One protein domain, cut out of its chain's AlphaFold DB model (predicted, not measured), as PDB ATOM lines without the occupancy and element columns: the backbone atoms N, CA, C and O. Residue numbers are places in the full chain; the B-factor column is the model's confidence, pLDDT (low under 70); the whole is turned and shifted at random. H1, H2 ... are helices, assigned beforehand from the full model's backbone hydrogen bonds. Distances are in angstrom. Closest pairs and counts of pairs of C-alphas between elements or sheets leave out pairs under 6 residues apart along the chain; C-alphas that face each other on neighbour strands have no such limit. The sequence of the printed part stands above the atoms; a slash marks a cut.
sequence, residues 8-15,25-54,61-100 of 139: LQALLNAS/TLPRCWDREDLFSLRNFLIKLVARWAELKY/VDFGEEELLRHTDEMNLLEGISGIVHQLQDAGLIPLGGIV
ATOM      1  N   LEU A   8     212.703 274.574 221.490       44.78
ATOM      2  CA  LEU A   8     212.668 274.540 222.955       44.78
ATOM      3  C   LEU A   8     211.227 274.471 223.483       44.78
ATOM      4  O   LEU A   8     210.983 273.819 224.490       44.78
ATOM      5  N   GLN A   9     210.250 275.031 222.760       46.44
ATOM      6  CA  GLN A   9     208.836 274.889 223.109       46.44
ATOM      7  C   GLN A   9     208.344 273.441 222.992       46.44
ATOM      8  O   GLN A   9     207.479 273.042 223.758       46.44
ATOM      9  N   ALA A  10     208.875 272.637 222.067       48.78
ATOM     10  CA  ALA A  10     208.524 271.219 221.968       48.78
ATOM     11  C   ALA A  10     209.055 270.424 223.170       48.78
ATOM     12  O   ALA A  10     208.334 269.588 223.703       48.78
ATOM     13  N   LEU A  11     210.260 270.753 223.654       45.09
ATOM     14  CA  LEU A  11     210.831 270.167 224.872       45.09
ATOM     15  C   LEU A  11     210.055 270.585 226.131       45.09
ATOM     16  O   LEU A  11     209.721 269.741 226.957       45.09
ATOM     17  N   LEU A  12     209.696 271.867 226.237       47.09
ATOM     18  CA  LEU A  12     208.871 272.386 227.333       47.09
ATOM     19  C   LEU A  12     207.466 271.763 227.325       47.09
ATOM     20  O   LEU A  12     206.967 271.346 228.366       47.09
ATOM     21  N   ASN A  13     206.851 271.613 226.147       47.16
ATOM     22  CA  ASN A  13     205.544 270.970 226.005       47.16
ATOM     23  C   ASN A  13     205.597 269.459 226.297       47.16
ATOM     24  O   ASN A  13     204.620 268.909 226.795       47.16
ATOM     25  N   ALA A  14     206.713 268.786 226.000       45.72
ATOM     26  CA  ALA A  14     206.904 267.368 226.314       45.72
ATOM     27  C   ALA A  14     207.069 267.112 227.824       45.72
ATOM     28  O   ALA A  14     206.742 266.027 228.297       45.72
ATOM     29  N   SER A  15     207.544 268.115 228.569       40.00
ATOM     30  CA  SER A  15     207.724 268.082 230.025       40.00
ATOM     31  C   SER A  15     206.481 268.503 230.821       40.00
ATOM     32  O   SER A  15     206.478 268.385 232.048       40.00
ATOM     33  N   THR A  25     198.607 266.037 218.672       59.41
ATOM     34  CA  THR A  25     197.984 264.914 217.970       59.41
ATOM     35  C   THR A  25     198.999 264.312 216.992       59.41
ATOM     36  O   THR A  25     199.867 265.033 216.497       59.41
ATOM     37  N   LEU A  26     198.891 263.015 216.679       61.69
ATOM     38  CA  LEU A  26     199.765 262.324 215.712       61.69
ATOM     39  C   LEU A  26     200.066 263.121 214.426       61.69
ATOM     40  O   LEU A  26     201.244 263.237 214.083       61.69
ATOM     41  N   PRO A  27     199.061 263.721 213.747       65.88
ATOM     42  CA  PRO A  27     199.306 264.509 212.539       65.88
ATOM     43  C   PRO A  27     200.269 265.669 212.798       65.88
ATOM     44  O   PRO A  27     201.185 265.929 212.030       65.88
ATOM     45  N   ARG A  28     200.133 266.313 213.956       68.00
ATOM     46  CA  ARG A  28     200.924 267.480 214.333       68.00
ATOM     47  C   ARG A  28     202.361 267.123 214.727       68.00
ATOM     48  O   ARG A  28     203.247 267.950 214.518       68.00
ATOM     49  N   CYS A  29     202.603 265.929 215.276       74.31
ATOM     50  CA  CYS A  29     203.962 265.409 215.487       74.31
ATOM     51  C   CYS A  29     204.654 265.152 214.145       74.31
ATOM     52  O   CYS A  29     205.809 265.533 213.953       74.31
ATOM     53  N   TRP A  30     203.924 264.527 213.218       75.69
ATOM     54  CA  TRP A  30     204.417 264.169 211.895       75.69
ATOM     55  C   TRP A  30     204.776 265.405 211.065       75.69
ATOM     56  O   TRP A  30     205.903 265.523 210.590       75.69
ATOM     57  N   ASP A  31     203.864 266.375 210.981       75.12
ATOM     58  CA  ASP A  31     204.052 267.611 210.209       75.12
ATOM     59  C   ASP A  31     205.241 268.455 210.692       75.12
ATOM     60  O   ASP A  31     205.836 269.213 209.927       75.12
ATOM     61  N   ARG A  32     205.581 268.348 211.981       76.19
ATOM     62  CA  ARG A  32     206.678 269.095 212.614       76.19
ATOM     63  C   ARG A  32     208.009 268.356 212.600       76.19
ATOM     64  O   ARG A  32     208.978 268.898 213.127       76.19
ATOM     65  N   GLU A  33     208.050 267.146 212.042       78.88
ATOM     66  CA  GLU A  33     209.199 266.242 212.137       78.88
ATOM     67  C   GLU A  33     209.637 266.030 213.608       78.88
ATOM     68  O   GLU A  33     210.813 265.819 213.910       78.88
ATOM     69  N   ASP A  34     208.679 266.081 214.545       81.31
ATOM     70  CA  ASP A  34     208.911 265.865 215.976       81.31
ATOM     71  C   ASP A  34     208.941 264.360 216.270       81.31
ATOM     72  O   ASP A  34     207.967 263.746 216.718       81.31
ATOM     73  N   LEU A  35     210.089 263.757 215.955       84.56
ATOM     74  CA  LEU A  35     210.317 262.318 216.074       84.56
ATOM     75  C   LEU A  35     210.216 261.816 217.517       84.56
ATOM     76  O   LEU A  35     209.808 260.674 217.727       84.56
ATOM     77  N   PHE A  36     210.576 262.643 218.502       84.25
ATOM     78  CA  PHE A  36     210.483 262.266 219.910       84.25
ATOM     79  C   PHE A  36     209.019 262.116 220.326       84.25
ATOM     80  O   PHE A  36     208.617 261.057 220.814       84.25
ATOM     81  N   SER A  37     208.198 263.139 220.061       82.56
ATOM     82  CA  SER A  37     206.767 263.098 220.374       82.56
ATOM     83  C   SER A  37     206.040 262.014 219.581       82.56
ATOM     84  O   SER A  37     205.163 261.342 220.125       82.56
ATOM     85  N   LEU A  38     206.416 261.805 218.314       85.69
ATOM     86  CA  LEU A  38     205.872 260.730 217.485       85.69
ATOM     87  C   LEU A  38     206.186 259.347 218.074       85.69
ATOM     88  O   LEU A  38     205.274 258.538 218.230       85.69
ATOM     89  N   ARG A  39     207.446 259.079 218.443       89.12
ATOM     90  CA  ARG A  39     207.845 257.802 219.058       89.12
ATOM     91  C   ARG A  39     207.132 257.572 220.389       89.12
ATOM     92  O   ARG A  39     206.555 256.508 220.576       89.12
ATOM     93  N   ASN A  40     207.108 258.571 221.272       88.38
ATOM     94  CA  ASN A  40     206.403 258.489 222.556       88.38
ATOM     95  C   ASN A  40     204.907 258.183 222.360       88.38
ATOM     96  O   ASN A  40     204.329 257.370 223.080       88.38
ATOM     97  N   PHE A  41     204.271 258.799 221.355       86.50
ATOM     98  CA  PHE A  41     202.887 258.486 221.009       86.50
ATOM     99  C   PHE A  41     202.729 257.028 220.563       86.50
ATOM    100  O   PHE A  41     201.840 256.341 221.060       86.50
ATOM    101  N   LEU A  42     203.571 256.553 219.639       88.25
ATOM    102  CA  LEU A  42     203.490 255.184 219.126       88.25
ATOM    103  C   LEU A  42     203.713 254.154 220.238       88.25
ATOM    104  O   LEU A  42     202.929 253.221 220.339       88.25
ATOM    105  N   ILE A  43     204.694 254.358 221.121       88.06
ATOM    106  CA  ILE A  43     204.933 253.484 222.283       88.06
ATOM    107  C   ILE A  43     203.683 253.405 223.173       88.06
ATOM    108  O   ILE A  43     203.243 252.313 223.536       88.06
ATOM    109  N   LYS A  44     203.051 254.546 223.474       86.81
ATOM    110  CA  LYS A  44     201.799 254.588 224.254       86.81
ATOM    111  C   LYS A  44     200.631 253.912 223.536       86.81
ATOM    112  O   LYS A  44     199.804 253.284 224.192       86.81
ATOM    113  N   LEU A  45     200.545 254.055 222.213       86.00
ATOM    114  CA  LEU A  45     199.531 253.393 221.395       86.00
ATOM    115  C   LEU A  45     199.704 251.872 221.443       86.00
ATOM    116  O   LEU A  45     198.728 251.167 221.685       86.00
ATOM    117  N   VAL A  46     200.935 251.383 221.263       86.94
ATOM    118  CA  VAL A  46     201.268 249.954 221.326       86.94
ATOM    119  C   VAL A  46     200.909 249.368 222.686       86.94
ATOM    120  O   VAL A  46     200.196 248.369 222.749       86.94
ATOM    121  N   ALA A  47     201.295 250.040 223.773       85.69
ATOM    122  CA  ALA A  47     200.988 249.601 225.134       85.69
ATOM    123  C   ALA A  47     199.478 249.472 225.418       85.69
ATOM    124  O   ALA A  47     199.077 248.695 226.279       85.69
ATOM    125  N   ARG A  48     198.636 250.221 224.694       84.81
ATOM    126  CA  ARG A  48     197.175 250.240 224.868       84.81
ATOM    127  C   ARG A  48     196.417 249.513 223.766       84.81
ATOM    128  O   ARG A  48     195.190 249.517 223.771       84.81
ATOM    129  N   TRP A  49     197.110 248.883 222.823       82.88
ATOM    130  CA  TRP A  49     196.484 248.303 221.637       82.88
ATOM    131  C   TRP A  49     195.403 247.271 221.971       82.88
ATOM    132  O   TRP A  49     194.320 247.302 221.391       82.88
ATOM    133  N   ALA A  50     195.654 246.417 222.971       77.56
ATOM    134  CA  ALA A  50     194.696 245.413 223.438       77.56
ATOM    135  C   ALA A  50     193.377 246.022 223.964       77.56
ATOM    136  O   ALA A  50     192.333 245.375 223.926       77.56
ATOM    137  N   GLU A  51     193.399 247.276 224.426       82.94
ATOM    138  CA  GLU A  51     192.212 247.994 224.908       82.94
ATOM    139  C   GLU A  51     191.348 248.533 223.760       82.94
ATOM    140  O   GLU A  51     190.161 248.803 223.953       82.94
ATOM    141  N   LEU A  52     191.922 248.703 222.564       78.25
ATOM    142  CA  LEU A  52     191.305 249.457 221.473       78.25
ATOM    143  C   LEU A  52     190.258 248.671 220.663       78.25
ATOM    144  O   LEU A  52     189.655 249.245 219.764       78.25
ATOM    145  N   LYS A  53     189.983 247.402 221.008       65.81
ATOM    146  CA  LYS A  53     188.935 246.545 220.405       65.81
ATOM    147  C   LYS A  53     188.846 246.637 218.868       65.81
ATOM    148  O   LYS A  53     187.749 246.660 218.312       65.81
ATOM    149  N   TYR A  54     189.984 246.694 218.183       66.88
ATOM    150  CA  TYR A  54     190.022 246.597 216.726       66.88
ATOM    151  C   TYR A  54     190.036 245.124 216.301       66.88
ATOM    152  O   TYR A  54     190.703 244.305 216.924       66.88
ATOM    153  N   VAL A  61     203.475 247.722 214.311       84.00
ATOM    154  CA  VAL A  61     204.765 248.154 214.856       84.00
ATOM    155  C   VAL A  61     204.957 247.534 216.235       84.00
ATOM    156  O   VAL A  61     203.998 247.428 216.986       84.00
ATOM    157  N   ASP A  62     206.179 247.143 216.570       86.44
ATOM    158  CA  ASP A  62     206.551 246.646 217.894       86.44
ATOM    159  C   ASP A  62     207.853 247.326 218.334       86.44
ATOM    160  O   ASP A  62     208.628 247.769 217.483       86.44
ATOM    161  N   PHE A  63     208.067 247.441 219.643       87.94
ATOM    162  CA  PHE A  63     209.253 248.067 220.227       87.94
ATOM    163  C   PHE A  63     209.959 247.074 221.142       87.94
ATOM    164  O   PHE A  63     209.380 246.592 222.116       87.94
ATOM    165  N   GLY A  64     211.232 246.801 220.854       90.19
ATOM    166  CA  GLY A  64     212.033 245.888 221.667       90.19
ATOM    167  C   GLY A  64     212.379 246.466 223.044       90.19
ATOM    168  O   GLY A  64     212.387 247.682 223.243       90.19
ATOM    169  N   GLU A  65     212.754 245.603 223.989       92.12
ATOM    170  CA  GLU A  65     213.127 246.007 225.357       92.12
ATOM    171  C   GLU A  65     214.253 247.057 225.378       92.12
ATOM    172  O   GLU A  65     214.157 248.063 226.077       92.12
ATOM    173  N   GLU A  66     215.286 246.886 224.546       94.69
ATOM    174  CA  GLU A  66     216.385 247.853 224.425       94.69
ATOM    175  C   GLU A  66     215.908 249.216 223.888       94.69
ATOM    176  O   GLU A  66     216.390 250.270 224.306       94.69
ATOM    177  N   GLU A  67     214.956 249.231 222.954       90.94
ATOM    178  CA  GLU A  67     214.402 250.475 222.410       90.94
ATOM    179  C   GLU A  67     213.572 251.219 223.454       90.94
ATOM    180  O   GLU A  67     213.695 252.441 223.579       90.94
ATOM    181  N   LEU A  68     212.779 250.485 224.236       90.19
ATOM    182  CA  LEU A  68     211.990 251.030 225.339       90.19
ATOM    183  C   LEU A  68     212.884 251.575 226.458       90.19
ATOM    184  O   LEU A  68     212.622 252.666 226.975       90.19
ATOM    185  N   LEU A  69     213.965 250.866 226.794       92.75
ATOM    186  CA  LEU A  69     214.940 251.319 227.784       92.75
ATOM    187  C   LEU A  69     215.613 252.620 227.333       92.75
ATOM    188  O   LEU A  69     215.571 253.614 228.054       92.75
ATOM    189  N   ARG A  70     216.132 252.663 226.098       91.69
ATOM    190  CA  ARG A  70     216.758 253.877 225.544       91.69
ATOM    191  C   ARG A  70     215.792 255.054 225.478       91.69
ATOM    192  O   ARG A  70     216.190 256.188 225.734       91.69
ATOM    193  N   HIS A  71     214.527 254.805 225.141       88.06
ATOM    194  CA  HIS A  71     213.520 255.861 225.155       88.06
ATOM    195  C   HIS A  71     213.272 256.393 226.571       88.06
ATOM    196  O   HIS A  71     213.131 257.600 226.749       88.06
ATOM    197  N   THR A  72     213.260 255.513 227.572       86.75
ATOM    198  CA  THR A  72     213.108 255.894 228.983       86.75
ATOM    199  C   THR A  72     214.290 256.737 229.462       86.75
ATOM    200  O   THR A  72     214.083 257.778 230.082       86.75
ATOM    201  N   ASP A  73     215.520 256.355 229.115       90.12
ATOM    202  CA  ASP A  73     216.720 257.134 229.441       90.12
ATOM    203  C   ASP A  73     216.672 258.542 228.833       90.12
ATOM    204  O   ASP A  73     216.971 259.536 229.495       90.12
ATOM    205  N   GLU A  74     216.234 258.643 227.578       88.19
ATOM    206  CA  GLU A  74     216.030 259.923 226.906       88.19
ATOM    207  C   GLU A  74     214.924 260.755 227.577       88.19
ATOM    208  O   GLU A  74     215.104 261.960 227.755       88.19
ATOM    209  N   MET A  75     213.810 260.140 227.997       84.69
ATOM    210  CA  MET A  75     212.758 260.825 228.761       84.69
ATOM    211  C   MET A  75     213.300 261.412 230.068       84.69
ATOM    212  O   MET A  75     213.065 262.589 230.344       84.69
ATOM    213  N   ASN A  76     214.060 260.625 230.831       83.25
ATOM    214  CA  ASN A  76     214.656 261.053 232.097       83.25
ATOM    215  C   ASN A  76     215.638 262.217 231.894       83.25
ATOM    216  O   ASN A  76     215.635 263.189 232.653       83.25
ATOM    217  N   LEU A  77     216.460 262.147 230.843       86.69
ATOM    218  CA  LEU A  77     217.379 263.227 230.486       86.69
ATOM    219  C   LEU A  77     216.620 264.517 230.149       86.69
ATOM    220  O   LEU A  77     216.988 265.595 230.621       86.69
ATOM    221  N   LEU A  78     215.558 264.412 229.347       82.75
ATOM    222  CA  LEU A  78     214.743 265.561 228.961       82.75
ATOM    223  C   LEU A  78     213.996 266.173 230.145       82.75
ATOM    224  O   LEU A  78     213.925 267.398 230.228       82.75
ATOM    225  N   GLU A  79     213.485 265.362 231.071       80.81
ATOM    226  CA  GLU A  79     212.871 265.850 232.309       80.81
ATOM    227  C   GLU A  79     213.882 266.631 233.156       80.81
ATOM    228  O   GLU A  79     213.595 267.752 233.581       80.81
ATOM    229  N   GLY A  80     215.097 266.098 233.327       80.81
ATOM    230  CA  GLY A  80     216.169 266.780 234.054       80.81
ATOM    231  C   GLY A  80     216.549 268.126 233.428       80.81
ATOM    232  O   GLY A  80     216.602 269.143 234.121       80.81
ATOM    233  N   ILE A  81     216.757 268.156 232.107       85.38
ATOM    234  CA  ILE A  81     217.065 269.395 231.373       85.38
ATOM    235  C   ILE A  81     215.903 270.382 231.483       85.38
ATOM    236  O   ILE A  81     216.120 271.561 231.761       85.38
ATOM    237  N   SER A  82     214.672 269.910 231.295       80.12
ATOM    238  CA  SER A  82     213.479 270.742 231.399       80.12
ATOM    239  C   SER A  82     213.351 271.366 232.787       80.12
ATOM    240  O   SER A  82     213.084 272.562 232.888       80.12
ATOM    241  N   GLY A  83     213.606 270.609 233.857       83.12
ATOM    242  CA  GLY A  83     213.596 271.128 235.223       83.12
ATOM    243  C   GLY A  83     214.585 272.278 235.423       83.12
ATOM    244  O   GLY A  83     214.222 273.309 235.987       83.12
ATOM    245  N   ILE A  84     215.808 272.145 234.901       86.19
ATOM    246  CA  ILE A  84     216.820 273.212 234.949       86.19
ATOM    247  C   ILE A  84     216.357 274.435 234.146       86.19
ATOM    248  O   ILE A  84     216.451 275.562 234.628       86.19
ATOM    249  N   VAL A  85     215.826 274.230 232.937       82.00
ATOM    250  CA  VAL A  85     215.331 275.321 232.081       82.00
ATOM    251  C   VAL A  85     214.204 276.090 232.770       82.00
ATOM    252  O   VAL A  85     214.247 277.317 232.786       82.00
ATOM    253  N   HIS A  86     213.244 275.400 233.390       82.06
ATOM    254  CA  HIS A  86     212.168 276.050 234.143       82.06
ATOM    255  C   HIS A  86     212.714 276.864 235.322       82.06
ATOM    256  O   HIS A  86     212.350 278.024 235.467       82.06
ATOM    257  N   GLN A  87     213.656 276.321 236.101       85.19
ATOM    258  CA  GLN A  87     214.275 277.060 237.211       85.19
ATOM    259  C   GLN A  87     214.968 278.346 236.742       85.19
ATOM    260  O   GLN A  87     214.847 279.391 237.380       85.19
ATOM    261  N   LEU A  88     215.679 278.293 235.613       82.44
ATOM    262  CA  LEU A  88     216.330 279.468 235.034       82.44
ATOM    263  C   LEU A  88     215.311 280.491 234.504       82.44
ATOM    264  O   LEU A  88     215.556 281.693 234.602       82.44
ATOM    265  N   GLN A  89     214.182 280.035 233.951       79.94
ATOM    266  CA  GLN A  89     213.091 280.907 233.500       79.94
ATOM    267  C   GLN A  89     212.394 281.591 234.677       79.94
ATOM    268  O   GLN A  89     212.214 282.808 234.648       79.94
ATOM    269  N   ASP A  90     212.072 280.840 235.730       83.56
ATOM    270  CA  ASP A  90     211.434 281.353 236.946       83.56
ATOM    271  C   ASP A  90     212.330 282.369 237.669       83.56
ATOM    272  O   ASP A  90     211.847 283.356 238.225       83.56
ATOM    273  N   ALA A  91     213.650 282.172 237.607       84.88
ATOM    274  CA  ALA A  91     214.641 283.120 238.108       84.88
ATOM    275  C   ALA A  91     214.866 284.336 237.184       84.88
ATOM    276  O   ALA A  91     215.656 285.221 237.517       84.88
ATOM    277  N   GLY A  92     214.223 284.387 236.012       78.38
ATOM    278  CA  GLY A  92     214.405 285.448 235.018       78.38
ATOM    279  C   GLY A  92     215.784 285.457 234.348       78.38
ATOM    280  O   GLY A  92     216.156 286.455 233.733       78.38
ATOM    281  N   LEU A  93     216.552 284.369 234.468       77.88
ATOM    282  CA  LEU A  93     217.910 284.248 233.927       77.88
ATOM    283  C   LEU A  93     217.920 283.885 232.442       77.88
ATOM    284  O   LEU A  93     218.873 284.218 231.740       77.88
ATOM    285  N   ILE A  94     216.870 283.215 231.954       74.88
ATOM    286  CA  ILE A  94     216.690 282.928 230.528       74.88
ATOM    287  C   ILE A  94     215.272 283.296 230.064       74.88
ATOM    288  O   ILE A  94     214.307 283.111 230.807       74.88
ATOM    289  N   PRO A  95     215.114 283.796 228.827       71.00
ATOM    290  CA  PRO A  95     213.806 284.136 228.283       71.00
ATOM    291  C   PRO A  95     212.962 282.898 227.939       71.00
ATOM    292  O   PRO A  95     213.476 281.859 227.509       71.00
ATOM    293  N   LEU A  96     211.637 283.040 228.047       65.94
ATOM    294  CA  LEU A  96     210.673 282.027 227.606       65.94
ATOM    295  C   LEU A  96     210.846 281.737 226.108       65.94
ATOM    296  O   LEU A  96     210.803 282.637 225.269       65.94
ATOM    297  N   GLY A  97     211.076 280.464 225.778       65.88
ATOM    298  CA  GLY A  97     211.245 280.007 224.396       65.88
ATOM    299  C   GLY A  97     212.451 280.601 223.657       65.88
ATOM    300  O   GLY A  97     212.492 280.524 222.431       65.88
ATOM    301  N   GLY A  98     213.414 281.206 224.365       68.56
ATOM    302  CA  GLY A  98     214.554 281.884 223.739       68.56
ATOM    303  C   GLY A  98     214.204 283.226 223.083       68.56
ATOM    304  O   GLY A  98     215.009 283.753 222.319       68.56
ATOM    305  N   ILE A  99     213.012 283.783 223.340       72.62
ATOM    306  CA  ILE A  99     212.560 285.039 222.729       72.62
ATOM    307  C   ILE A  99     212.978 286.219 223.604       72.62
ATOM    308  O   ILE A  99     212.471 286.407 224.709       72.62
ATOM    309  N   VAL A 100     213.881 287.043 223.089       76.88
ATOM    310  CA  VAL A 100     214.335 288.267 223.756       76.88
ATOM    311  C   VAL A 100     213.507 289.455 223.267       76.88
ATOM    312  O   VAL A 100     213.048 289.468 222.123       76.88
TER     313      VAL A 100
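What this domain is: This is residues 8 to 15, 25 to 54 and 61 to 100 of the 139 residues of an uncharacterized protein of Penicillium roqueforti (strain FM164) (UniProt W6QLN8). One long helix, H5, runs most of the model's length; short H1 and the hairpin of H2 and H3 sit along one side of it, loosely, while residues 48 to 54, with H4, stick out. The 78 printed residues are all helix in class, with five named helices, H1 to H5, and no named strand; the whole is loose, radius of gyration of the C-alphas 15.5 A, spanning 49 by 26 by 20 A.

How they stand to each other: H1, residues 8 to 14, only just touches H5, residues 65 to 90, with 3 pairs of C-alphas within 8 A, the closest Leu 12 and Ser 82 at 6.4 A, at a steep tilt of 60 degrees. H2, residues 26 to 31, and H3, residues 35 to 47, touch as a hairpin, closest C-alphas Cys 29 and Leu 38, 5.4 A. H3 and H5 are near each other. H4, residues 49 to 52, meets H3 only through their link. Every O i to N i+4 pair is within hydrogen-bond range in H1, H2, H3 and H5; H4 is too short for one.

Where its parts are: H1 begins at C-alpha 8 (212.668, 274.540, 222.955). H3 measures 18.2 A. H5, 37.2 A, ends at C-alpha 90 (211.434, 281.353, 236.946).

The domain as a whole: Cuts leave gaps of 15.8 A between C-alphas 15 and 25 and 14.9 A between C-alphas 54 and 61. Confidence is under 70 at residues 8 to 15, 25 to 28, 53 to 54 and 96 to 98.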